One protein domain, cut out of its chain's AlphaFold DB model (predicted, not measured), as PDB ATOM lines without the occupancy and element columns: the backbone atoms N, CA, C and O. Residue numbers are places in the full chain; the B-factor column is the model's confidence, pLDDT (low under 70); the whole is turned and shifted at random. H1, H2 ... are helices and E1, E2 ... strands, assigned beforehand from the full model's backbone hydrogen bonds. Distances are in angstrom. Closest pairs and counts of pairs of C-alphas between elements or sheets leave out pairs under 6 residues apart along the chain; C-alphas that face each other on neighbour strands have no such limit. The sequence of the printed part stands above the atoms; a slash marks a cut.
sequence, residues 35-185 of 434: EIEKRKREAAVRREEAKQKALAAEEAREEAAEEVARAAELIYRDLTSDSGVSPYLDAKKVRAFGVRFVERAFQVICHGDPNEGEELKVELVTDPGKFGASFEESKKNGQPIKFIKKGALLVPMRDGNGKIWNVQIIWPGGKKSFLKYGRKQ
ATOM      1  N   GLU A  35     -38.038 -41.267  33.131       82.38
ATOM      2  CA  GLU A  35     -36.924 -40.431  32.693       82.38
ATOM      3  C   GLU A  35     -35.701 -41.260  32.289       82.38
ATOM      4  O   GLU A  35     -35.032 -40.953  31.301       82.38
ATOM      5  N   ILE A  36     -35.471 -42.380  32.979       80.44
ATOM      6  CA  ILE A  36     -34.477 -43.383  32.581       80.44
ATOM      7  C   ILE A  36     -34.846 -43.986  31.218       80.44
ATOM      8  O   ILE A  36     -33.984 -44.092  30.345       80.44
ATOM      9  N   GLU A  37     -36.108 -44.366  31.004       86.38
ATOM     10  CA  GLU A  37     -36.563 -44.882  29.707       86.38
ATOM     11  C   GLU A  37     -36.469 -43.842  28.589       86.38
ATOM     12  O   GLU A  37     -35.993 -44.171  27.502       86.38
ATOM     13  N   LYS A  38     -36.853 -42.585  28.849       89.25
ATOM     14  CA  LYS A  38     -36.716 -41.483  27.889       89.25
ATOM     15  C   LYS A  38     -35.255 -41.296  27.475       89.25
ATOM     16  O   LYS A  38     -34.956 -41.320  26.283       89.25
ATOM     17  N   ARG A  39     -34.330 -41.226  28.441       89.75
ATOM     18  CA  ARG A  39     -32.886 -41.125  28.169       89.75
ATOM     19  C   ARG A  39     -32.352 -42.333  27.397       89.75
ATOM     20  O   ARG A  39     -31.530 -42.155  26.502       89.75
ATOM     21  N   LYS A  40     -32.823 -43.553  27.689       90.25
ATOM     22  CA  LYS A  40     -32.462 -44.761  26.922       90.25
ATOM     23  C   LYS A  40     -32.945 -44.690  25.473       90.25
ATOM     24  O   LYS A  40     -32.177 -45.036  24.579       90.25
ATOM     25  N   ARG A  41     -34.177 -44.227  25.232       90.00
ATOM     26  CA  ARG A  41     -34.724 -44.043  23.874       90.00
ATOM     27  C   ARG A  41     -33.944 -42.976  23.104       90.00
ATOM     28  O   ARG A  41     -33.513 -43.242  21.991       90.00
ATOM     29  N   GLU A  42     -33.670 -41.824  23.712       91.81
ATOM     30  CA  GLU A  42     -32.860 -40.764  23.092       91.81
ATOM     31  C   GLU A  42     -31.422 -41.211  22.801       91.81
ATOM     32  O   GLU A  42     -30.871 -40.881  21.755       91.81
ATOM     33  N   ALA A  43     -30.798 -41.967  23.711       91.06
ATOM     34  CA  ALA A  43     -29.470 -42.527  23.489       91.06
ATOM     35  C   ALA A  43     -29.472 -43.584  22.373       91.06
ATOM     36  O   ALA A  43     -28.510 -43.665  21.612       91.06
ATOM     37  N   ALA A  44     -30.543 -44.377  22.251       92.62
ATOM     38  CA  ALA A  44     -30.707 -45.336  21.162       92.62
ATOM     39  C   ALA A  44     -30.857 -44.635  19.804       92.62
ATOM     40  O   ALA A  44     -30.176 -45.031  18.862       92.62
ATOM     41  N   VAL A  45     -31.660 -43.565  19.725       94.62
ATOM     42  CA  VAL A  45     -31.791 -42.732  18.515       94.62
ATOM     43  C   VAL A  45     -30.444 -42.118  18.140       94.62
ATOM     44  O   VAL A  45     -29.974 -42.342  17.031       94.62
ATOM     45  N   ARG A  46     -29.752 -41.470  19.088       93.06
ATOM     46  CA  ARG A  46     -28.413 -40.896  18.856       93.06
ATOM     47  C   ARG A  46     -27.395 -41.935  18.390       93.06
ATOM     48  O   ARG A  46     -26.558 -41.646  17.542       93.06
ATOM     49  N   ARG A  47     -27.438 -43.147  18.952       93.19
ATOM     50  CA  ARG A  47     -26.561 -44.247  18.533       93.19
ATOM     51  C   ARG A  47     -26.874 -44.687  17.108       93.19
ATOM     52  O   ARG A  47     -25.942 -44.990  16.374       93.19
ATOM     53  N   GLU A  48     -28.146 -44.759  16.736       93.88
ATOM     54  CA  GLU A  48     -28.544 -45.156  15.389       93.88
ATOM     55  C   GLU A  48     -28.194 -44.076  14.361       93.88
ATOM     56  O   GLU A  48     -27.538 -44.381  13.374       93.88
ATOM     57  N   GLU A  49     -28.483 -42.806  14.648       92.62
ATOM     58  CA  GLU A  49     -28.045 -41.664  13.834       92.62
ATOM     59  C   GLU A  49     -26.521 -41.643  13.659       92.62
ATOM     60  O   GLU A  49     -26.026 -41.466  12.549       92.62
ATOM     61  N   ALA A  50     -25.759 -41.894  14.730       92.69
ATOM     62  CA  ALA A  50     -24.302 -41.966  14.658       92.69
ATOM     63  C   ALA A  50     -23.805 -43.130  13.786       92.69
ATOM     64  O   ALA A  50     -22.812 -42.968  13.080       92.69
ATOM     65  N   LYS A  51     -24.480 -44.289  13.801       94.31
ATOM     66  CA  LYS A  51     -24.148 -45.399  12.895       94.31
ATOM     67  C   LYS A  51     -24.463 -45.056  11.444       94.31
ATOM     68  O   LYS A  51     -23.623 -45.309  10.593       94.31
ATOM     69  N   GLN A  52     -25.638 -44.483  11.175       93.12
ATOM     70  CA  GLN A  52     -26.032 -44.085   9.820       93.12
ATOM     71  C   GLN A  52     -25.067 -43.039   9.264       93.12
ATOM     72  O   GLN A  52     -24.576 -43.180   8.150       93.12
ATOM     73  N   LYS A  53     -24.696 -42.048  10.082       92.81
ATOM     74  CA  LYS A  53     -23.681 -41.058   9.721       92.81
ATOM     75  C   LYS A  53     -22.310 -41.695   9.476       92.81
ATOM     76  O   LYS A  53     -21.625 -41.309   8.537       92.81
ATOM     77  N   ALA A  54     -21.903 -42.665  10.295       93.44
ATOM     78  CA  ALA A  54     -20.634 -43.366  10.106       93.44
ATOM     79  C   ALA A  54     -20.612 -44.198   8.814       93.44
ATOM     80  O   ALA A  54     -19.600 -44.180   8.120       93.44
ATOM     81  N   LEU A  55     -21.717 -44.873   8.484       94.81
ATOM     82  CA  LEU A  55     -21.865 -45.633   7.243       94.81
ATOM     83  C   LEU A  55     -21.835 -44.704   6.023       94.81
ATOM     84  O   LEU A  55     -21.032 -44.917   5.122       94.81
ATOM     85  N   ALA A  56     -22.616 -43.620   6.047       93.88
ATOM     86  CA  ALA A  56     -22.606 -42.616   4.984       93.88
ATOM     87  C   ALA A  56     -21.210 -41.996   4.789       93.88
ATOM     88  O   ALA A  56     -20.769 -41.793   3.663       93.88
ATOM     89  N   ALA A  57     -20.476 -41.734   5.876       94.94
ATOM     90  CA  ALA A  57     -19.104 -41.237   5.797       94.94
ATOM     91  C   ALA A  57     -18.114 -42.283   5.253       94.94
ATOM     92  O   ALA A  57     -17.127 -41.925   4.611       94.94
ATOM     93  N   GLU A  58     -18.325 -43.573   5.516       95.50
ATOM     94  CA  GLU A  58     -17.510 -44.648   4.944       95.50
ATOM     95  C   GLU A  58     -17.720 -44.760   3.429       95.50
ATOM     96  O   GLU A  58     -16.739 -44.725   2.682       95.50
ATOM     97  N   GLU A  59     -18.977 -44.795   2.982       95.38
ATOM     98  CA  GLU A  59     -19.354 -44.817   1.564       95.38
ATOM     99  C   GLU A  59     -18.826 -43.574   0.830       95.38
ATOM    100  O   GLU A  59     -18.099 -43.690  -0.160       95.38
ATOM    101  N   ALA A  60     -19.059 -42.378   1.384       96.44
ATOM    102  CA  ALA A  60     -18.566 -41.127   0.814       96.44
ATOM    103  C   ALA A  60     -17.031 -41.092   0.707       96.44
ATOM    104  O   ALA A  60     -16.483 -40.549  -0.251       96.44
ATOM    105  N   ARG A  61     -16.293 -41.686   1.660       96.69
ATOM    106  CA  ARG A  61     -14.820 -41.785   1.589       96.69
ATOM    107  C   ARG A  61     -14.343 -42.723   0.485       96.69
ATOM    108  O   ARG A  61     -13.267 -42.496  -0.071       96.69
ATOM    109  N   GLU A  62     -15.087 -43.785   0.193       95.75
ATOM    110  CA  GLU A  62     -14.775 -44.686  -0.915       95.75
ATOM    111  C   GLU A  62     -14.966 -43.988  -2.264       95.75
ATOM    112  O   GLU A  62     -14.042 -43.989  -3.083       95.75
ATOM    113  N   GLU A  63     -16.091 -43.302  -2.452       97.12
ATOM    114  CA  GLU A  63     -16.364 -42.513  -3.659       97.12
ATOM    115  C   GLU A  63     -15.370 -41.358  -3.827       97.12
ATOM    116  O   GLU A  63     -14.810 -41.147  -4.907       97.12
ATOM    117  N   ALA A  64     -15.062 -40.660  -2.735       97.94
ATOM    118  CA  ALA A  64     -14.060 -39.606  -2.713       97.94
ATOM    119  C   ALA A  64     -12.671 -40.106  -3.117       97.94
ATOM    120  O   ALA A  64     -11.937 -39.412  -3.822       97.94
ATOM    121  N   ALA A  65     -12.292 -41.314  -2.700       97.69
ATOM    122  CA  ALA A  65     -11.021 -41.895  -3.103       97.69
ATOM    123  C   ALA A  65     -10.963 -42.193  -4.607       97.69
ATOM    124  O   ALA A  65      -9.894 -42.061  -5.203       97.69
ATOM    125  N   GLU A  66     -12.083 -42.584  -5.216       98.19
ATOM    126  CA  GLU A  66     -12.200 -42.757  -6.667       98.19
ATOM    127  C   GLU A  66     -12.131 -41.418  -7.412       98.19
ATOM    128  O   GLU A  66     -11.435 -41.307  -8.423       98.19
ATOM    129  N   GLU A  67     -12.782 -40.376  -6.895       98.31
ATOM    130  CA  GLU A  67     -12.683 -39.026  -7.453       98.31
ATOM    131  C   GLU A  67     -11.246 -38.487  -7.393       98.31
ATOM    132  O   GLU A  67     -10.707 -37.999  -8.390       98.31
ATOM    133  N   VAL A  68     -10.566 -38.652  -6.255       98.56
ATOM    134  CA  VAL A  68      -9.156 -38.264  -6.126       98.56
ATOM    135  C   VAL A  68      -8.261 -39.111  -7.028       98.56
ATOM    136  O   VAL A  68      -7.307 -38.573  -7.583       98.56
ATOM    137  N   ALA A  69      -8.557 -40.399  -7.225       98.56
ATOM    138  CA  ALA A  69      -7.820 -41.248  -8.160       98.56
ATOM    139  C   ALA A  69      -7.935 -40.732  -9.605       98.56
ATOM    140  O   ALA A  69      -6.920 -40.619 -10.296       98.56
ATOM    141  N   ARG A  70      -9.141 -40.337 -10.041       98.50
ATOM    142  CA  ARG A  70      -9.359 -39.701 -11.353       98.50
ATOM    143  C   ARG A  70      -8.549 -38.414 -11.494       98.50
ATOM    144  O   ARG A  70      -7.821 -38.254 -12.472       98.50
ATOM    145  N   ALA A  71      -8.627 -37.522 -10.507       98.44
ATOM    146  CA  ALA A  71      -7.867 -36.275 -10.520       98.44
ATOM    147  C   ALA A  71      -6.348 -36.519 -10.497       98.44
ATOM    148  O   ALA A  71      -5.606 -35.854 -11.216       98.44
ATOM    149  N   ALA A  72      -5.875 -37.489  -9.711       98.50
ATOM    150  CA  ALA A  72      -4.467 -37.865  -9.623       98.50
ATOM    151  C   ALA A  72      -3.923 -38.375 -10.964       98.50
ATOM    152  O   ALA A  72      -2.827 -37.975 -11.356       98.50
ATOM    153  N   GLU A  73      -4.688 -39.206 -11.679       97.88
ATOM    154  CA  GLU A  73      -4.336 -39.681 -13.022       97.88
ATOM    155  C   GLU A  73      -4.250 -38.514 -14.019       97.88
ATOM    156  O   GLU A  73      -3.253 -38.392 -14.730       97.88
ATOM    157  N   LEU A  74      -5.237 -37.608 -14.024       97.38
ATOM    158  CA  LEU A  74      -5.229 -36.411 -14.880       97.38
ATOM    159  C   LEU A  74      -4.032 -35.505 -14.585       97.38
ATOM    160  O   LEU A  74      -3.327 -35.092 -15.502       97.38
ATOM    161  N   ILE A  75      -3.754 -35.229 -13.310       97.50
ATOM    162  CA  ILE A  75      -2.589 -34.436 -12.902       97.50
ATOM    163  C   ILE A  75      -1.299 -35.098 -13.399       97.50
ATOM    164  O   ILE A  75      -0.447 -34.440 -13.997       97.50
ATOM    165  N   TYR A  76      -1.147 -36.398 -13.145       95.69
ATOM    166  CA  TYR A  76       0.066 -37.141 -13.466       95.69
ATOM    167  C   TYR A  76       0.292 -37.281 -14.979       95.69
ATOM    168  O   TYR A  76       1.436 -37.306 -15.430       95.69
ATOM    169  N   ARG A  77      -0.779 -37.352 -15.774       94.19
ATOM    170  CA  ARG A  77      -0.710 -37.469 -17.234       94.19
ATOM    171  C   ARG A  77      -0.583 -36.117 -17.938       94.19
ATOM    172  O   ARG A  77       0.271 -35.981 -18.806       94.19
ATOM    173  N   ASP A  78      -1.416 -35.144 -17.570       94.25
ATOM    174  CA  ASP A  78      -1.658 -33.939 -18.379       94.25
ATOM    175  C   ASP A  78      -0.996 -32.679 -17.812       94.25
ATOM    176  O   ASP A  78      -0.725 -31.735 -18.551       94.25
ATOM    177  N   LEU A  79      -0.741 -32.636 -16.500       95.31
ATOM    178  CA  LEU A  79      -0.216 -31.443 -15.818       95.31
ATOM    179  C   LEU A  79       1.252 -31.580 -15.407       95.31
ATOM    180  O   LEU A  79       1.787 -30.717 -14.702       95.31
ATOM    181  N   THR A  80       1.917 -32.653 -15.838       96.06
ATOM    182  CA  THR A  80       3.321 -32.913 -15.518       96.06
ATOM    183  C   THR A  80       4.097 -33.500 -16.692       96.06
ATOM    184  O   THR A  80       3.521 -34.048 -17.627       96.06
ATOM    185  N   SER A  81       5.422 -33.387 -16.629       94.31
ATOM    186  CA  SER A  81       6.357 -33.854 -17.656       94.31
ATOM    187  C   SER A  81       7.141 -35.085 -17.191       94.31
ATOM    188  O   SER A  81       7.319 -35.309 -15.990       94.31
ATOM    189  N   ASP A  82       7.596 -35.913 -18.133       90.56
ATOM    190  CA  ASP A  82       8.516 -37.036 -17.879       90.56
ATOM    191  C   ASP A  82       9.975 -36.595 -17.692       90.56
ATOM    192  O   ASP A  82      10.810 -37.371 -17.220       90.56
ATOM    193  N   SER A  83      10.272 -35.341 -18.019       88.50
ATOM    194  CA  SER A  83      11.588 -34.733 -17.940       88.50
ATOM    195  C   SER A  83      11.501 -33.387 -17.227       88.50
ATOM    196  O   SER A  83      10.468 -32.726 -17.205       88.50
ATOM    197  N   GLY A  84      12.580 -33.004 -16.554       90.25
ATOM    198  CA  GLY A  84      12.613 -31.777 -15.775       90.25
ATOM    199  C   GLY A  84      13.745 -31.769 -14.762       90.25
ATOM    200  O   GLY A  84      14.577 -32.676 -14.715       90.25
ATOM    201  N   VAL A  85      13.767 -30.720 -13.943       88.31
ATOM    202  CA  VAL A  85      14.754 -30.525 -12.875       88.31
ATOM    203  C   VAL A  85      14.040 -30.587 -11.532       88.31
ATOM    204  O   VAL A  85      12.951 -30.033 -11.371       88.31
ATOM    205  N   SER A  86      14.657 -31.251 -10.556       93.00
ATOM    206  CA  SER A  86      14.140 -31.336  -9.195       93.00
ATOM    207  C   SER A  86      15.269 -31.079  -8.199       93.00
ATOM    208  O   SER A  86      16.122 -31.950  -8.030       93.00
ATOM    209  N   PRO A  87      15.235 -29.947  -7.468       94.06
ATOM    210  CA  PRO A  87      16.203 -29.674  -6.405       94.06
ATOM    211  C   PRO A  87      16.268 -30.792  -5.358       94.06
ATOM    212  O   PRO A  87      17.323 -31.064  -4.798       94.06
ATOM    213  N   TYR A  88      15.143 -31.475  -5.129       96.25
ATOM    214  CA  TYR A  88      15.076 -32.631  -4.244       96.25
ATOM    215  C   TYR A  88      15.912 -33.812  -4.758       96.25
ATOM    216  O   TYR A  88      16.694 -34.366  -3.990       96.25
ATOM    217  N   LEU A  89      15.770 -34.188  -6.036       96.06
ATOM    218  CA  LEU A  89      16.541 -35.293  -6.620       96.06
ATOM    219  C   LEU A  89      18.039 -34.971  -6.650       96.06
ATOM    220  O   LEU A  89      18.848 -35.835  -6.322       96.06
ATOM    221  N   ASP A  90      18.397 -33.722  -6.960       95.44
ATOM    222  CA  ASP A  90      19.789 -33.257  -6.984       95.44
ATOM    223  C   ASP A  90      20.429 -33.274  -5.589       95.44
ATOM    224  O   ASP A  90      21.585 -33.687  -5.433       95.44
ATOM    225  N   ALA A  91      19.676 -32.848  -4.566       96.06
ATOM    226  CA  ALA A  91      20.102 -32.893  -3.171       96.06
ATOM    227  C   ALA A  91      20.253 -34.337  -2.678       96.06
ATOM    228  O   ALA A  91      21.232 -34.664  -2.013       96.06
ATOM    229  N   LYS A  92      19.309 -35.209  -3.050       96.56
ATOM    230  CA  LYS A  92      19.318 -36.634  -2.704       96.56
ATOM    231  C   LYS A  92      20.183 -37.484  -3.647       96.56
ATOM    232  O   LYS A  92      20.255 -38.684  -3.461       96.56
ATOM    233  N   LYS A  93      20.866 -36.899  -4.642       96.62
ATOM    234  CA  LYS A  93      21.774 -37.598  -5.580       96.62
ATOM    235  C   LYS A  93      21.166 -38.850  -6.241       96.62
ATOM    236  O   LYS A  93      21.884 -39.782  -6.595       96.62
ATOM    237  N   VAL A  94      19.853 -38.846  -6.462       95.56
ATOM    238  CA  VAL A  94      19.103 -39.967  -7.048       95.56
ATOM    239  C   VAL A  94      18.485 -39.592  -8.386       95.56
ATOM    240  O   VAL A  94      18.191 -38.432  -8.666       95.56
ATOM    241  N   ARG A  95      18.252 -40.596  -9.233       92.69
ATOM    242  CA  ARG A  95      17.614 -40.411 -10.540       92.69
ATOM    243  C   ARG A  95      16.089 -40.366 -10.429       92.69
ATOM    244  O   ARG A  95      15.482 -40.860  -9.478       92.69
ATOM    245  N   ALA A  96      15.463 -39.808 -11.460       92.44
ATOM    246  CA  ALA A  96      14.025 -39.891 -11.670       92.44
ATOM    247  C   ALA A  96      13.647 -41.260 -12.263       92.44
ATOM    248  O   ALA A  96      14.015 -41.583 -13.390       92.44
ATOM    249  N   PHE A  97      12.892 -42.057 -11.511       91.81
ATOM    250  CA  PHE A  97      12.356 -43.348 -11.921       91.81
ATOM    251  C   PHE A  97      10.838 -43.316 -11.804       91.81
ATOM    252  O   PHE A  97      10.305 -43.410 -10.703       91.81
ATOM    253  N   GLY A  98      10.130 -43.165 -12.926       89.94
ATOM    254  CA  GLY A  98       8.659 -43.180 -12.943       89.94
ATOM    255  C   GLY A  98       8.003 -42.055 -12.128       89.94
ATOM    256  O   GLY A  98       6.842 -42.166 -11.742       89.94
ATOM    257  N   VAL A  99       8.737 -40.982 -11.853       95.44
ATOM    258  CA  VAL A  99       8.239 -39.741 -11.249       95.44
ATOM    259  C   VAL A  99       8.020 -38.697 -12.334       95.44
ATOM    260  O   VAL A  99       8.577 -38.820 -13.425       95.44
ATOM    261  N   ARG A 100       7.206 -37.682 -12.049       97.38
ATOM    262  CA  ARG A 100       6.892 -36.610 -13.000       97.38
ATOM    263  C   ARG A 100       7.216 -35.236 -12.437       97.38
ATOM    264  O   ARG A 100       7.150 -35.020 -11.227       97.38
ATOM    265  N   PHE A 101       7.535 -34.300 -13.320       97.69
ATOM    266  CA  PHE A 101       7.953 -32.947 -12.972       97.69
ATOM    267  C   PHE A 101       6.818 -31.952 -13.191       97.69
ATOM    268  O   PHE A 101       6.190 -31.928 -14.249       97.69
ATOM    269  N   VAL A 102       6.566 -31.102 -12.196       96.56
ATOM    270  CA  VAL A 102       5.607 -30.003 -12.326       96.56
ATOM    271  C   VAL A 102       6.296 -28.817 -12.994       96.56
ATOM    272  O   VAL A 102       7.154 -28.161 -12.395       96.56
ATOM    273  N   GLU A 103       5.904 -28.520 -14.230       91.25
ATOM    274  CA  GLU A 103       6.474 -27.419 -15.018       91.25
ATOM    275  C   GLU A 103       5.667 -26.122 -14.911       91.25
ATOM    276  O   GLU A 103       6.230 -25.025 -14.986       91.25
ATOM    277  N   ARG A 104       4.353 -26.237 -14.690       93.56
ATOM    278  CA  ARG A 104       3.413 -25.120 -14.558       93.56
ATOM    279  C   ARG A 104       2.622 -25.268 -13.267       93.56
ATOM    280  O   ARG A 104       2.335 -26.378 -12.836       93.56
ATOM    281  N   ALA A 105       2.312 -24.144 -12.630       96.38
ATOM    282  CA  ALA A 105       1.549 -24.161 -11.392       96.38
ATOM    283  C   ALA A 105       0.065 -24.448 -11.661       96.38
ATOM    284  O   ALA A 105      -0.463 -24.028 -12.687       96.38
ATOM    285  N   PHE A 106      -0.595 -25.125 -10.727       98.00
ATOM    286  CA  PHE A 106      -2.034 -25.387 -10.741       98.00
ATOM    287  C   PHE A 106      -2.544 -25.577  -9.307       98.00
ATOM    288  O   PHE A 106      -1.766 -25.824  -8.379       98.00
ATOM    289  N   GLN A 107      -3.850 -25.441  -9.104       98.12
ATOM    290  CA  GLN A 107      -4.501 -25.684  -7.819       98.12
ATOM    291  C   GLN A 107      -5.387 -26.922  -7.895       98.12
ATOM    292  O   GLN A 107      -6.045 -27.160  -8.904       98.12
ATOM    293  N   VAL A 108      -5.399 -27.688  -6.808       98.31
ATOM    294  CA  VAL A 108      -6.331 -28.794  -6.583       98.31
ATOM    295  C   VAL A 108      -7.249 -28.386  -5.443       98.31
ATOM    296  O   VAL A 108      -6.757 -28.128  -4.339       98.31
ATOM    297  N   ILE A 109      -8.548 -28.309  -5.709       98.00
ATOM    298  CA  ILE A 109      -9.568 -27.896  -4.742       98.00
ATOM    299  C   ILE A 109     -10.509 -29.072  -4.507       98.00
ATOM    300  O   ILE A 109     -10.890 -29.774  -5.437       98.00
ATOM    301  N   CYS A 110     -10.824 -29.328  -3.244       97.75
ATOM    302  CA  CYS A 110     -11.743 -30.373  -2.817       97.75
ATOM    303  C   CYS A 110     -13.044 -29.726  -2.334       97.75
ATOM    304  O   CYS A 110     -13.034 -29.021  -1.324       97.75
ATOM    305  N   HIS A 111     -14.149 -29.976  -3.031       96.75
ATOM    306  CA  HIS A 111     -15.484 -29.533  -2.635       96.75
ATOM    307  C   HIS A 111     -16.220 -30.678  -1.939       96.75
ATOM    308  O   HIS A 111     -16.294 -31.763  -2.508       96.75
ATOM    309  N   GLY A 112     -16.760 -30.419  -0.744       94.94
ATOM    310  CA  GLY A 112     -17.413 -31.411   0.119       94.94
ATOM    311  C   GLY A 112     -16.470 -32.041   1.153       94.94
ATOM    312  O   GLY A 112     -15.246 -32.061   0.968       94.94
ATOM    313  N   ASP A 113     -17.032 -32.544   2.255       95.56
ATOM    314  CA  ASP A 113     -16.314 -33.335   3.262       95.56
ATOM    315  C   ASP A 113     -16.879 -34.764   3.422       95.56
ATOM    316  O   ASP A 113     -17.843 -34.989   4.159       95.56
ATOM    317  N   PRO A 114     -16.215 -35.777   2.835       95.75
ATOM    318  CA  PRO A 114     -16.582 -37.185   2.993       95.75
ATOM    319  C   PRO A 114     -16.638 -37.674   4.439       95.75
ATOM    320  O   PRO A 114     -17.300 -38.662   4.734       95.75
ATOM    321  N   ASN A 115     -15.944 -37.012   5.373       93.69
ATOM    322  CA  ASN A 115     -16.029 -37.377   6.789       93.69
ATOM    323  C   ASN A 115     -17.396 -37.064   7.408       93.69
ATOM    324  O   ASN A 115     -17.748 -37.662   8.423       93.69
ATOM    325  N   GLU A 116     -18.137 -36.146   6.798       92.62
ATOM    326  CA  GLU A 116     -19.493 -35.767   7.178       92.62
ATOM    327  C   GLU A 116     -20.551 -36.485   6.319       92.62
ATOM    328  O   GLU A 116     -21.744 -36.272   6.523       92.62
ATOM    329  N   GLY A 117     -20.132 -37.374   5.407       93.12
ATOM    330  CA  GLY A 117     -21.011 -38.073   4.463       93.12
ATOM    331  C   GLY A 117     -21.335 -37.272   3.198       93.12
ATOM    332  O   GLY A 117     -22.274 -37.618   2.489       93.12
ATOM    333  N   GLU A 118     -20.596 -36.197   2.916       94.75
ATOM    334  CA  GLU A 118     -20.803 -35.370   1.723       94.75
ATOM    335  C   GLU A 118     -20.049 -35.918   0.499       94.75
ATOM    336  O   GLU A 118     -18.930 -36.424   0.611       94.75
ATOM    337  N   GLU A 119     -20.640 -35.750  -0.689       96.50
ATOM    338  CA  GLU A 119     -19.999 -36.061  -1.974       96.50
ATOM    339  C   GLU A 119     -18.753 -35.180  -2.181       96.50
ATOM    340  O   GLU A 119     -18.817 -33.956  -2.046       96.50
ATOM    341  N   LEU A 120     -17.625 -35.792  -2.564       97.94
ATOM    342  CA  LEU A 120     -16.409 -35.061  -2.926       97.94
ATOM    343  C   LEU A 120     -16.363 -34.774  -4.430       97.94
ATOM    344  O   LEU A 120     -16.461 -35.695  -5.237       97.94
ATOM    345  N   LYS A 121     -16.074 -33.523  -4.799       97.88
ATOM    346  CA  LYS A 121     -15.690 -33.133  -6.168       97.88
ATOM    347  C   LYS A 121     -14.314 -32.496  -6.171       97.88
ATOM    348  O   LYS A 121     -14.025 -31.649  -5.323       97.88
ATOM    349  N   VAL A 122     -13.464 -32.893  -7.117       98.31
ATOM    350  CA  VAL A 122     -12.113 -32.338  -7.236       98.31
ATOM    351  C   VAL A 122     -12.031 -31.405  -8.440       98.31
ATOM    352  O   VAL A 122     -12.153 -31.829  -9.584       98.31
ATOM    353  N   GLU A 123     -11.772 -30.124  -8.181       97.88
ATOM    354  CA  GLU A 123     -11.537 -29.120  -9.221       97.88
ATOM    355  C   GLU A 123     -10.032 -28.915  -9.447       97.88
ATOM    356  O   GLU A 123      -9.244 -28.781  -8.501       97.88
ATOM    357  N   LEU A 124      -9.632 -28.861 -10.722       98.06
ATOM    358  CA  LEU A 124      -8.280 -28.513 -11.153       98.06
ATOM    359  C   LEU A 124      -8.278 -27.125 -11.797       98.06
ATOM    360  O   LEU A 124      -8.722 -26.954 -12.932       98.06
ATOM    361  N   VAL A 125      -7.718 -26.138 -11.100       97.75
ATOM    362  CA  VAL A 125      -7.562 -24.779 -11.635       97.75
ATOM    363  C   VAL A 125      -6.162 -24.640 -12.221       97.75
ATOM    364  O   VAL A 125      -5.168 -24.655 -11.493       97.75
ATOM    365  N   THR A 126      -6.071 -24.503 -13.542       96.88
ATOM    366  CA  THR A 126      -4.800 -24.378 -14.281       96.88
ATOM    367  C   THR A 126      -4.552 -22.975 -14.836       96.88
ATOM    368  O   THR A 126      -3.422 -22.657 -15.202       96.88
ATOM    369  N   ASP A 127      -5.584 -22.129 -14.871       96.00
ATOM    370  CA  ASP A 127      -5.510 -20.741 -15.330       96.00
ATOM    371  C   ASP A 127      -4.960 -19.822 -14.221       96.00
ATOM    372  O   ASP A 127      -5.646 -19.613 -13.212       96.00
ATOM    373  N   PRO A 128      -3.763 -19.222 -14.395       95.00
ATOM    374  CA  PRO A 128      -3.176 -18.334 -13.398       95.00
ATOM    375  C   PRO A 128      -4.036 -17.119 -13.049       95.00
ATOM    376  O   PRO A 128      -3.964 -16.643 -11.916       95.00
ATOM    377  N   GLY A 129      -4.868 -16.636 -13.982       96.56
ATOM    378  CA  GLY A 129      -5.779 -15.516 -13.735       96.56
ATOM    379  C   GLY A 129      -6.871 -15.845 -12.715       96.56
ATOM    380  O   GLY A 129      -7.388 -14.945 -12.055       96.56
ATOM    381  N   LYS A 130      -7.185 -17.133 -12.530       96.38
ATOM    382  CA  LYS A 130      -8.219 -17.598 -11.597       96.38
ATOM    383  C   LYS A 130      -7.687 -17.925 -10.207       96.38
ATOM    384  O   LYS A 130      -8.476 -17.926  -9.270       96.38
ATOM    385  N   PHE A 131      -6.375 -18.122 -10.044       97.00
ATOM    386  CA  PHE A 131      -5.774 -18.604  -8.790       97.00
ATOM    387  C   PHE A 131      -6.105 -17.757  -7.559       97.00
ATOM    388  O   PHE A 131      -6.216 -18.307  -6.465       97.00
ATOM    389  N   GLY A 132      -6.210 -16.433  -7.716       96.19
ATOM    390  CA  GLY A 132      -6.566 -15.537  -6.615       96.19
ATOM    391  C   GLY A 132      -8.025 -15.701  -6.189       96.19
ATOM    392  O   GLY A 132      -8.302 -15.877  -5.007       96.19
ATOM    393  N   ALA A 133      -8.943 -15.701  -7.161       95.69
ATOM    394  CA  ALA A 133     -10.375 -15.842  -6.910       95.69
ATOM    395  C   ALA A 133     -10.713 -17.205  -6.285       95.69
ATOM    396  O   ALA A 133     -11.372 -17.257  -5.250       95.69
ATOM    397  N   SER A 134     -10.184 -18.292  -6.852       95.31
ATOM    398  CA  SER A 134     -10.400 -19.654  -6.351       95.31
ATOM    399  C   SER A 134      -9.807 -19.881  -4.957       95.31
ATOM    400  O   SER A 134     -10.381 -20.614  -4.150       95.31
ATOM    401  N   PHE A 135      -8.676 -19.240  -4.634       95.81
ATOM    402  CA  PHE A 135      -8.079 -19.306  -3.299       95.81
ATOM    403  C   PHE A 135      -8.950 -18.620  -2.241       95.81
ATOM    404  O   PHE A 135      -9.208 -19.212  -1.190       95.81
ATOM    405  N   GLU A 136      -9.421 -17.399  -2.508       95.56
ATOM    406  CA  GLU A 136     -10.293 -16.674  -1.577       95.56
ATOM    407  C   GLU A 136     -11.645 -17.375  -1.399       95.56
ATOM    408  O   GLU A 136     -12.137 -17.493  -0.274       95.56
ATOM    409  N   GLU A 137     -12.218 -17.914  -2.476       94.88
ATOM    410  CA  GLU A 137     -13.449 -18.700  -2.416       94.88
ATOM    411  C   GLU A 137     -13.271 -19.980  -1.590       94.88
ATOM    412  O   GLU A 137     -14.047 -20.229  -0.662       94.88
ATOM    413  N   SER A 138     -12.201 -20.741  -1.843       94.19
ATOM    414  CA  SER A 138     -11.899 -21.950  -1.067       94.19
ATOM    415  C   SER A 138     -11.739 -21.631   0.419       94.19
ATOM    416  O   SER A 138     -12.276 -22.332   1.274       94.19
ATOM    417  N   LYS A 139     -11.043 -20.536   0.744       94.06
ATOM    418  CA  LYS A 139     -10.851 -20.080   2.126       94.06
ATOM    419  C   LYS A 139     -12.173 -19.697   2.791       94.06
ATOM    420  O   LYS A 139     -12.396 -20.084   3.936       94.06
ATOM    421  N   LYS A 140     -13.048 -18.967   2.091       95.44
ATOM    422  CA  LYS A 140     -14.377 -18.580   2.588       95.44
ATOM    423  C   LYS A 140     -15.250 -19.801   2.886       95.44
ATOM    424  O   LYS A 140     -15.956 -19.808   3.890       95.44
ATOM    425  N   ASN A 141     -15.162 -20.825   2.043       92.50
ATOM    426  CA  ASN A 141     -15.963 -22.043   2.149       92.50
ATOM    427  C   ASN A 141     -15.307 -23.133   3.019       92.50
ATOM    428  O   ASN A 141     -15.862 -24.220   3.147       92.50
ATOM    429  N   GLY A 142     -14.120 -22.886   3.589       92.44
ATOM    430  CA  GLY A 142     -13.376 -23.891   4.360       92.44
ATOM    431  C   GLY A 142     -12.902 -25.093   3.530       92.44
ATOM    432  O   GLY A 142     -12.600 -26.151   4.081       92.44
ATOM    433  N   GLN A 143     -12.833 -24.945   2.207       93.19
ATOM    434  CA  GLN A 143     -12.505 -26.019   1.278       93.19
ATOM    435  C   GLN A 143     -10.994 -26.280   1.252       93.19
ATOM    436  O   GLN A 143     -10.187 -25.347   1.151       93.19
ATOM    437  N   PRO A 144     -10.567 -27.551   1.319       95.69
ATOM    438  CA  PRO A 144      -9.164 -27.899   1.182       95.69
ATOM    439  C   PRO A 144      -8.643 -27.534  -0.208       95.69
ATOM    440  O   PRO A 144      -9.077 -28.092  -1.213       95.69
ATOM    441  N   ILE A 145      -7.654 -26.645  -0.244       96.62
ATOM    442  CA  ILE A 145      -6.967 -26.227  -1.463       96.62
ATOM    443  C   ILE A 145      -5.478 -26.550  -1.374       96.62
ATOM    444  O   ILE A 145      -4.828 -26.360  -0.341       96.62
ATOM    445  N   LYS A 146      -4.908 -27.027  -2.481       96.94
ATOM    446  CA  LYS A 146      -3.471 -27.248  -2.615       96.94
ATOM    447  C   LYS A 146      -2.940 -26.567  -3.865       96.94
ATOM    448  O   LYS A 146      -3.285 -26.951  -4.974       96.94
ATOM    449  N   PHE A 147      -2.056 -25.590  -3.675       97.31
ATOM    450  CA  PHE A 147      -1.392 -24.898  -4.775       97.31
ATOM    451  C   PHE A 147      -0.047 -25.552  -5.096       97.31
ATOM    452  O   PHE A 147       0.920 -25.393  -4.346       97.31
ATOM    453  N   ILE A 148       0.007 -26.303  -6.194       97.31
ATOM    454  CA  ILE A 148       1.193 -27.032  -6.645       97.31
ATOM    455  C   ILE A 148       1.962 -26.140  -7.615       97.31
ATOM    456  O   ILE A 148       1.434 -25.692  -8.626       97.31
ATOM    457  N   LYS A 149       3.212 -25.832  -7.263       93.62
ATOM    458  CA  LYS A 149       4.073 -24.886  -7.981       93.62
ATOM    459  C   LYS A 149       5.128 -25.627  -8.798       93.62
ATOM    460  O   LYS A 149       5.465 -26.773  -8.500       93.62
ATOM    461  N   LYS A 150       5.697 -24.923  -9.779       93.12
ATOM    462  CA  LYS A 150       6.847 -25.392 -10.560       93.12
ATOM    463  C   LYS A 150       7.983 -25.879  -9.651       93.12
ATOM    464  O   LYS A 150       8.275 -25.254  -8.631       93.12
ATOM    465  N   GLY A 151       8.629 -26.973 -10.049       91.06
ATOM    466  CA  GLY A 151       9.751 -27.586  -9.328       91.06
ATOM    467  C   GLY A 151       9.334 -28.618  -8.277       91.06
ATOM    468  O   GLY A 151      10.196 -29.279  -7.702       91.06
ATOM    469  N   ALA A 152       8.029 -28.783  -8.035       96.69
ATOM    470  CA  ALA A 152       7.526 -29.946  -7.322       96.69
ATOM    471  C   ALA A 152       7.692 -31.215  -8.178       96.69
ATOM    472  O   ALA A 152       7.569 -31.183  -9.404       96.69
ATOM    473  N   LEU A 153       7.954 -32.332  -7.509       97.75
ATOM    474  CA  LEU A 153       8.051 -33.660  -8.103       97.75
ATOM    475  C   LEU A 153       6.855 -34.501  -7.651       97.75
ATOM    476  O   LEU A 153       6.520 -34.504  -6.465       97.75
ATOM    477  N   LEU A 154       6.223 -35.218  -8.577       98.25
ATOM    478  CA  LEU A 154       5.117 -36.122  -8.283       98.25
ATOM    479  C   LEU A 154       5.563 -37.578  -8.355       98.25
ATOM    480  O   LEU A 154       6.076 -38.037  -9.378       98.25
ATOM    481  N   VAL A 155       5.306 -38.313  -7.277       98.56
ATOM    482  CA  VAL A 155       5.501 -39.762  -7.195       98.56
ATOM    483  C   VAL A 155       4.120 -40.429  -7.203       98.56
ATOM    484  O   VAL A 155       3.312 -40.142  -6.312       98.56
ATOM    485  N   PRO A 156       3.799 -41.279  -8.195       98.25
ATOM    486  CA  PRO A 156       2.476 -41.880  -8.303       98.25
ATOM    487  C   PRO A 156       2.292 -42.974  -7.248       98.25
ATOM    488  O   PRO A 156       3.171 -43.807  -7.047       98.25
ATOM    489  N   MET A 157       1.133 -43.001  -6.593       98.44
ATOM    490  CA  MET A 157       0.784 -44.031  -5.615       98.44
ATOM    491  C   MET A 157      -0.146 -45.039  -6.281       98.44
ATOM    492  O   MET A 157      -1.343 -44.786  -6.446       98.44
ATOM    493  N   ARG A 158       0.421 -46.167  -6.703       97.31
ATOM    494  CA  ARG A 158      -0.266 -47.187  -7.494       97.31
ATOM    495  C   ARG A 158      -0.707 -48.369  -6.647       97.31
ATOM    496  O   ARG A 158      -0.182 -48.606  -5.562       97.31
ATOM    497  N   ASP A 159      -1.679 -49.113  -7.153       94.44
ATOM    498  CA  ASP A 159      -1.992 -50.454  -6.660       94.44
ATOM    499  C   ASP A 159      -1.267 -51.556  -7.450       94.44
ATOM    500  O   ASP A 159      -0.490 -51.281  -8.365       94.44
ATOM    501  N   GLY A 160      -1.535 -52.822  -7.109       86.94
ATOM    502  CA  GLY A 160      -0.947 -53.984  -7.791       86.94
ATOM    503  C   GLY A 160      -1.343 -54.144  -9.266       86.94
ATOM    504  O   GLY A 160      -0.695 -54.913  -9.980       86.94
ATOM    505  N   ASN A 161      -2.366 -53.420  -9.729       87.06
ATOM    506  CA  ASN A 161      -2.805 -53.381 -11.124       87.06
ATOM    507  C   ASN A 161      -2.260 -52.149 -11.866       87.06
ATOM    508  O   ASN A 161      -2.497 -51.994 -13.060       87.06
ATOM    509  N   GLY A 162      -1.524 -51.275 -11.177       88.44
ATOM    510  CA  GLY A 162      -0.906 -50.088 -11.756       88.44
ATOM    511  C   GLY A 162      -1.794 -48.843 -11.789       88.44
ATOM    512  O   GLY A 162      -1.291 -47.802 -12.226       88.44
ATOM    513  N   LYS A 163      -3.045 -48.907 -11.299       95.56
ATOM    514  CA  LYS A 163      -3.955 -47.750 -11.201       95.56
ATOM    515  C   LYS A 163      -3.406 -46.750 -10.192       95.56
ATOM    516  O   LYS A 163      -3.046 -47.146  -9.082       95.56
ATOM    517  N   ILE A 164      -3.363 -45.466 -10.550       98.19
ATOM    518  CA  ILE A 164      -2.995 -44.384  -9.631       98.19
ATOM    519  C   ILE A 164      -4.196 -44.065  -8.739       98.19
ATOM    520  O   ILE A 164      -5.290 -43.796  -9.223       98.19
ATOM    521  N   TRP A 165      -3.987 -44.096  -7.424       98.31
ATOM    522  CA  TRP A 165      -5.018 -43.778  -6.427       98.31
ATOM    523  C   TRP A 165      -4.778 -42.454  -5.708       98.31
ATOM    524  O   TRP A 165      -5.701 -41.872  -5.143       98.31
ATOM    525  N   ASN A 166      -3.530 -42.001  -5.691       98.50
ATOM    526  CA  ASN A 166      -3.109 -40.721  -5.143       98.50
ATOM    527  C   ASN A 166      -1.710 -40.389  -5.702       98.50
ATOM    528  O   ASN A 166      -1.085 -41.206  -6.383       98.50
ATOM    529  N   VAL A 167      -1.191 -39.204  -5.401       98.31
ATOM    530  CA  VAL A 167       0.184 -38.793  -5.695       98.31
ATOM    531  C   VAL A 167       0.838 -38.236  -4.436       98.31
ATOM    532  O   VAL A 167       0.234 -37.460  -3.689       98.31
ATOM    533  N   GLN A 168       2.102 -38.594  -4.213       98.50
ATOM    534  CA  GLN A 168       2.956 -37.861  -3.289       98.50
ATOM    535  C   GLN A 168       3.578 -36.682  -4.033       98.50
ATOM    536  O   GLN A 168       4.184 -36.839  -5.089       98.50
ATOM    537  N   ILE A 169       3.447 -35.500  -3.451       98.44
ATOM    538  CA  ILE A 169       4.054 -34.260  -3.917       98.44
ATOM    539  C   ILE A 169       5.288 -34.014  -3.062       98.44
ATOM    540  O   ILE A 169       5.171 -33.815  -1.848       98.44
ATOM    541  N   ILE A 170       6.454 -34.000  -3.698       98.12
ATOM    542  CA  ILE A 170       7.720 -33.623  -3.083       98.12
ATOM    543  C   ILE A 170       8.050 -32.201  -3.523       98.12
ATOM    544  O   ILE A 170       8.263 -31.922  -4.703       98.12
ATOM    545  N   TRP A 171       8.046 -31.278  -2.569       97.44
ATOM    546  CA  TRP A 171       8.342 -29.871  -2.805       97.44
ATOM    547  C   TRP A 171       9.853 -29.656  -2.987       97.44
ATOM    548  O   TRP A 171      10.636 -30.452  -2.470       97.44
ATOM    549  N   PRO A 172      10.291 -28.557  -3.634       94.75
ATOM    550  CA  PRO A 172      11.716 -28.265  -3.827       94.75
ATOM    551  C   PRO A 172      12.562 -28.338  -2.548       94.75
ATOM    552  O   PRO A 172      13.687 -28.819  -2.584       94.75
ATOM    553  N   GLY A 173      12.004 -27.917  -1.407       93.50
ATOM    554  CA  GLY A 173      12.663 -27.992  -0.096       93.50
ATOM    555  C   GLY A 173      12.593 -29.363   0.591       93.50
ATOM    556  O   GLY A 173      12.825 -29.446   1.789       93.50
ATOM    557  N   GLY A 174      12.175 -30.423  -0.104       94.12
ATOM    558  CA  GLY A 174      12.100 -31.788   0.428       94.12
ATOM    559  C   GLY A 174      10.866 -32.101   1.280       94.12
ATOM    560  O   GLY A 174      10.620 -33.270   1.577       94.12
ATOM    561  N   LYS A 175      10.041 -31.101   1.630       96.44
ATOM    562  CA  LYS A 175       8.739 -31.345   2.272       96.44
ATOM    563  C   LYS A 175       7.900 -32.261   1.377       96.44
ATOM    564  O   LYS A 175       7.825 -32.050   0.169       96.44
ATOM    565  N   LYS A 176       7.223 -33.238   1.975       96.50
ATOM    566  CA  LYS A 176       6.337 -34.177   1.276       96.50
ATOM    567  C   LYS A 176       4.887 -33.918   1.683       96.50
ATOM    568  O   LYS A 176       4.611 -33.515   2.812       96.50
ATOM    569  N   SER A 177       3.949 -34.100   0.764       97.25
ATOM    570  CA  SER A 177       2.510 -34.050   1.052       97.25
ATOM    571  C   SER A 177       1.727 -34.895   0.048       97.25
ATOM    572  O   SER A 177       2.293 -35.322  -0.949       97.25
ATOM    573  N   PHE A 178       0.433 -35.100   0.278       97.88
ATOM    574  CA  PHE A 178      -0.441 -35.904  -0.586       97.88
ATOM    575  C   PHE A 178      -1.693 -35.112  -0.965       97.88
ATOM    576  O   PHE A 178      -1.994 -34.105  -0.305       97.88
ATOM    577  N   LEU A 179      -2.434 -35.553  -1.990       97.81
ATOM    578  CA  LEU A 179      -3.791 -35.046  -2.215       97.81
ATOM    579  C   LEU A 179      -4.693 -35.501  -1.064       97.81
ATOM    580  O   LEU A 179      -4.569 -36.627  -0.568       97.81
ATOM    581  N   LYS A 180      -5.563 -34.596  -0.600       96.81
ATOM    582  CA  LYS A 180      -6.502 -34.890   0.489       96.81
ATOM    583  C   LYS A 180      -7.512 -35.935   0.006       96.81
ATOM    584  O   LYS A 180      -7.790 -35.996  -1.183       96.81
ATOM    585  N   TYR A 181      -8.012 -36.760   0.924       97.06
ATOM    586  CA  TYR A 181      -9.001 -37.823   0.678       97.06
ATOM    587  C   TYR A 181      -8.550 -38.977  -0.240       97.06
ATOM    588  O   TYR A 181      -9.213 -40.009  -0.279       97.06
ATOM    589  N   GLY A 182      -7.397 -38.881  -0.906       95.56
ATOM    590  CA  GLY A 182      -6.868 -39.980  -1.714       95.56
ATOM    591  C   GLY A 182      -6.353 -41.152  -0.874       95.56
ATOM    592  O   GLY A 182      -5.754 -40.976   0.192       95.56
ATOM    593  N   ARG A 183      -6.525 -42.374  -1.389       95.50
ATOM    594  CA  ARG A 183      -6.097 -43.613  -0.720       95.50
ATOM    595  C   ARG A 183      -4.569 -43.721  -0.654       95.50
ATOM    596  O   ARG A 183      -3.884 -43.626  -1.669       95.50
ATOM    597  N   LYS A 184      -4.047 -43.983   0.549       95.25
ATOM    598  CA  LYS A 184      -2.616 -44.226   0.817       95.25
ATOM    599  C   LYS A 184      -2.307 -45.693   1.111       95.25
ATOM    600  O   LYS A 184      -1.340 -46.236   0.588       95.25
ATOM    601  N   GLN A 185      -3.133 -46.326   1.943       95.69
ATOM    602  CA  GLN A 185      -2.855 -47.657   2.475       95.69
ATOM    603  C   GLN A 185      -2.707 -48.700   1.358       95.69
ATOM    604  O   GLN A 185      -3.551 -48.803   0.461       95.69
TER     605      GLN A 185
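This is residues 35 to 185 of the 434 residues of the protein "Toprim domain-containing protein" of Candidatus Kentron sp. FW (UniProt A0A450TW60). What does the model look like? Two small three-stranded sheets, E2 E1 E3 and E4 E5 E6, pack on the later part of one very long helix, H1, whose residues 35 to 51 stick out; H3 covers the first sheet's other face. What makes it up? The printed part has 151 residues, of mixed class, with three named helices and six named strands in the order H1 H2 E1 E2 H3 E3 E4 E5 E6; both sheets are antiparallel. It is loose, with a radius of gyration of the C-alphas of 19.6 A and spans of 69 by 39 by 24 A.

Where are the strands? One sheet holds E2, residues 121 to 125, E1, residues 106 to 111, and E3, residues 145 to 148. The other holds E4, residues 153 to 158, E5, residues 164 to 170, 16.5 A long, and E6, residues 176 to 178, ending at C-alpha 178 (-0.441, -35.904, -0.586). Where are the helices? H1, residues 35 to 78, runs 62.4 A from C-alpha 35 (-36.924, -40.431, 32.693); H2 is residues 87 to 91 and H3 residues 131 to 140.

How is E2 E1 E3 built? Within hydrogen-bond range are N 109 and O 123 in the hairpin E1 and E2, 2.9 A, and N 108 and O 146 between E1 and E3, 2.9 A. E2, H3, E3 form a split strand-helix-strand unit, E1 between its strands, with a right-handed crossover. What is on its faces? In three layers, H1 and H3 are on opposite faces; the closest C-alphas of H1 and E2 are Ala 71 and Val 122, 6.7 A, and those of H3 and E3 are Ser 138 and Ile 145, 6.5 A. And E4 E5 E6? This meander, each strand the antiparallel neighbour of the one before, has N 155 and O 168 2.9 A apart and N 169 and O 177 2.8 A apart. H1 runs across E5 at 64 degrees on the local plane, closest at C-alphas Ala 69 and Trp 165, 4.2 A; H2 only grazes this sheet. How are the helix backbones? In H1, H2 and H3 every O i to N i+4 pair is within hydrogen-bond range.

How large is it? The C-alphas farthest apart, of Glu 35 and Ser 83, are 70.4 A apart. Are there cuts, long links or weak places? The printed part has no cut, the link H2 to E1 is long, and no printed residue is under 70 in pLDDT.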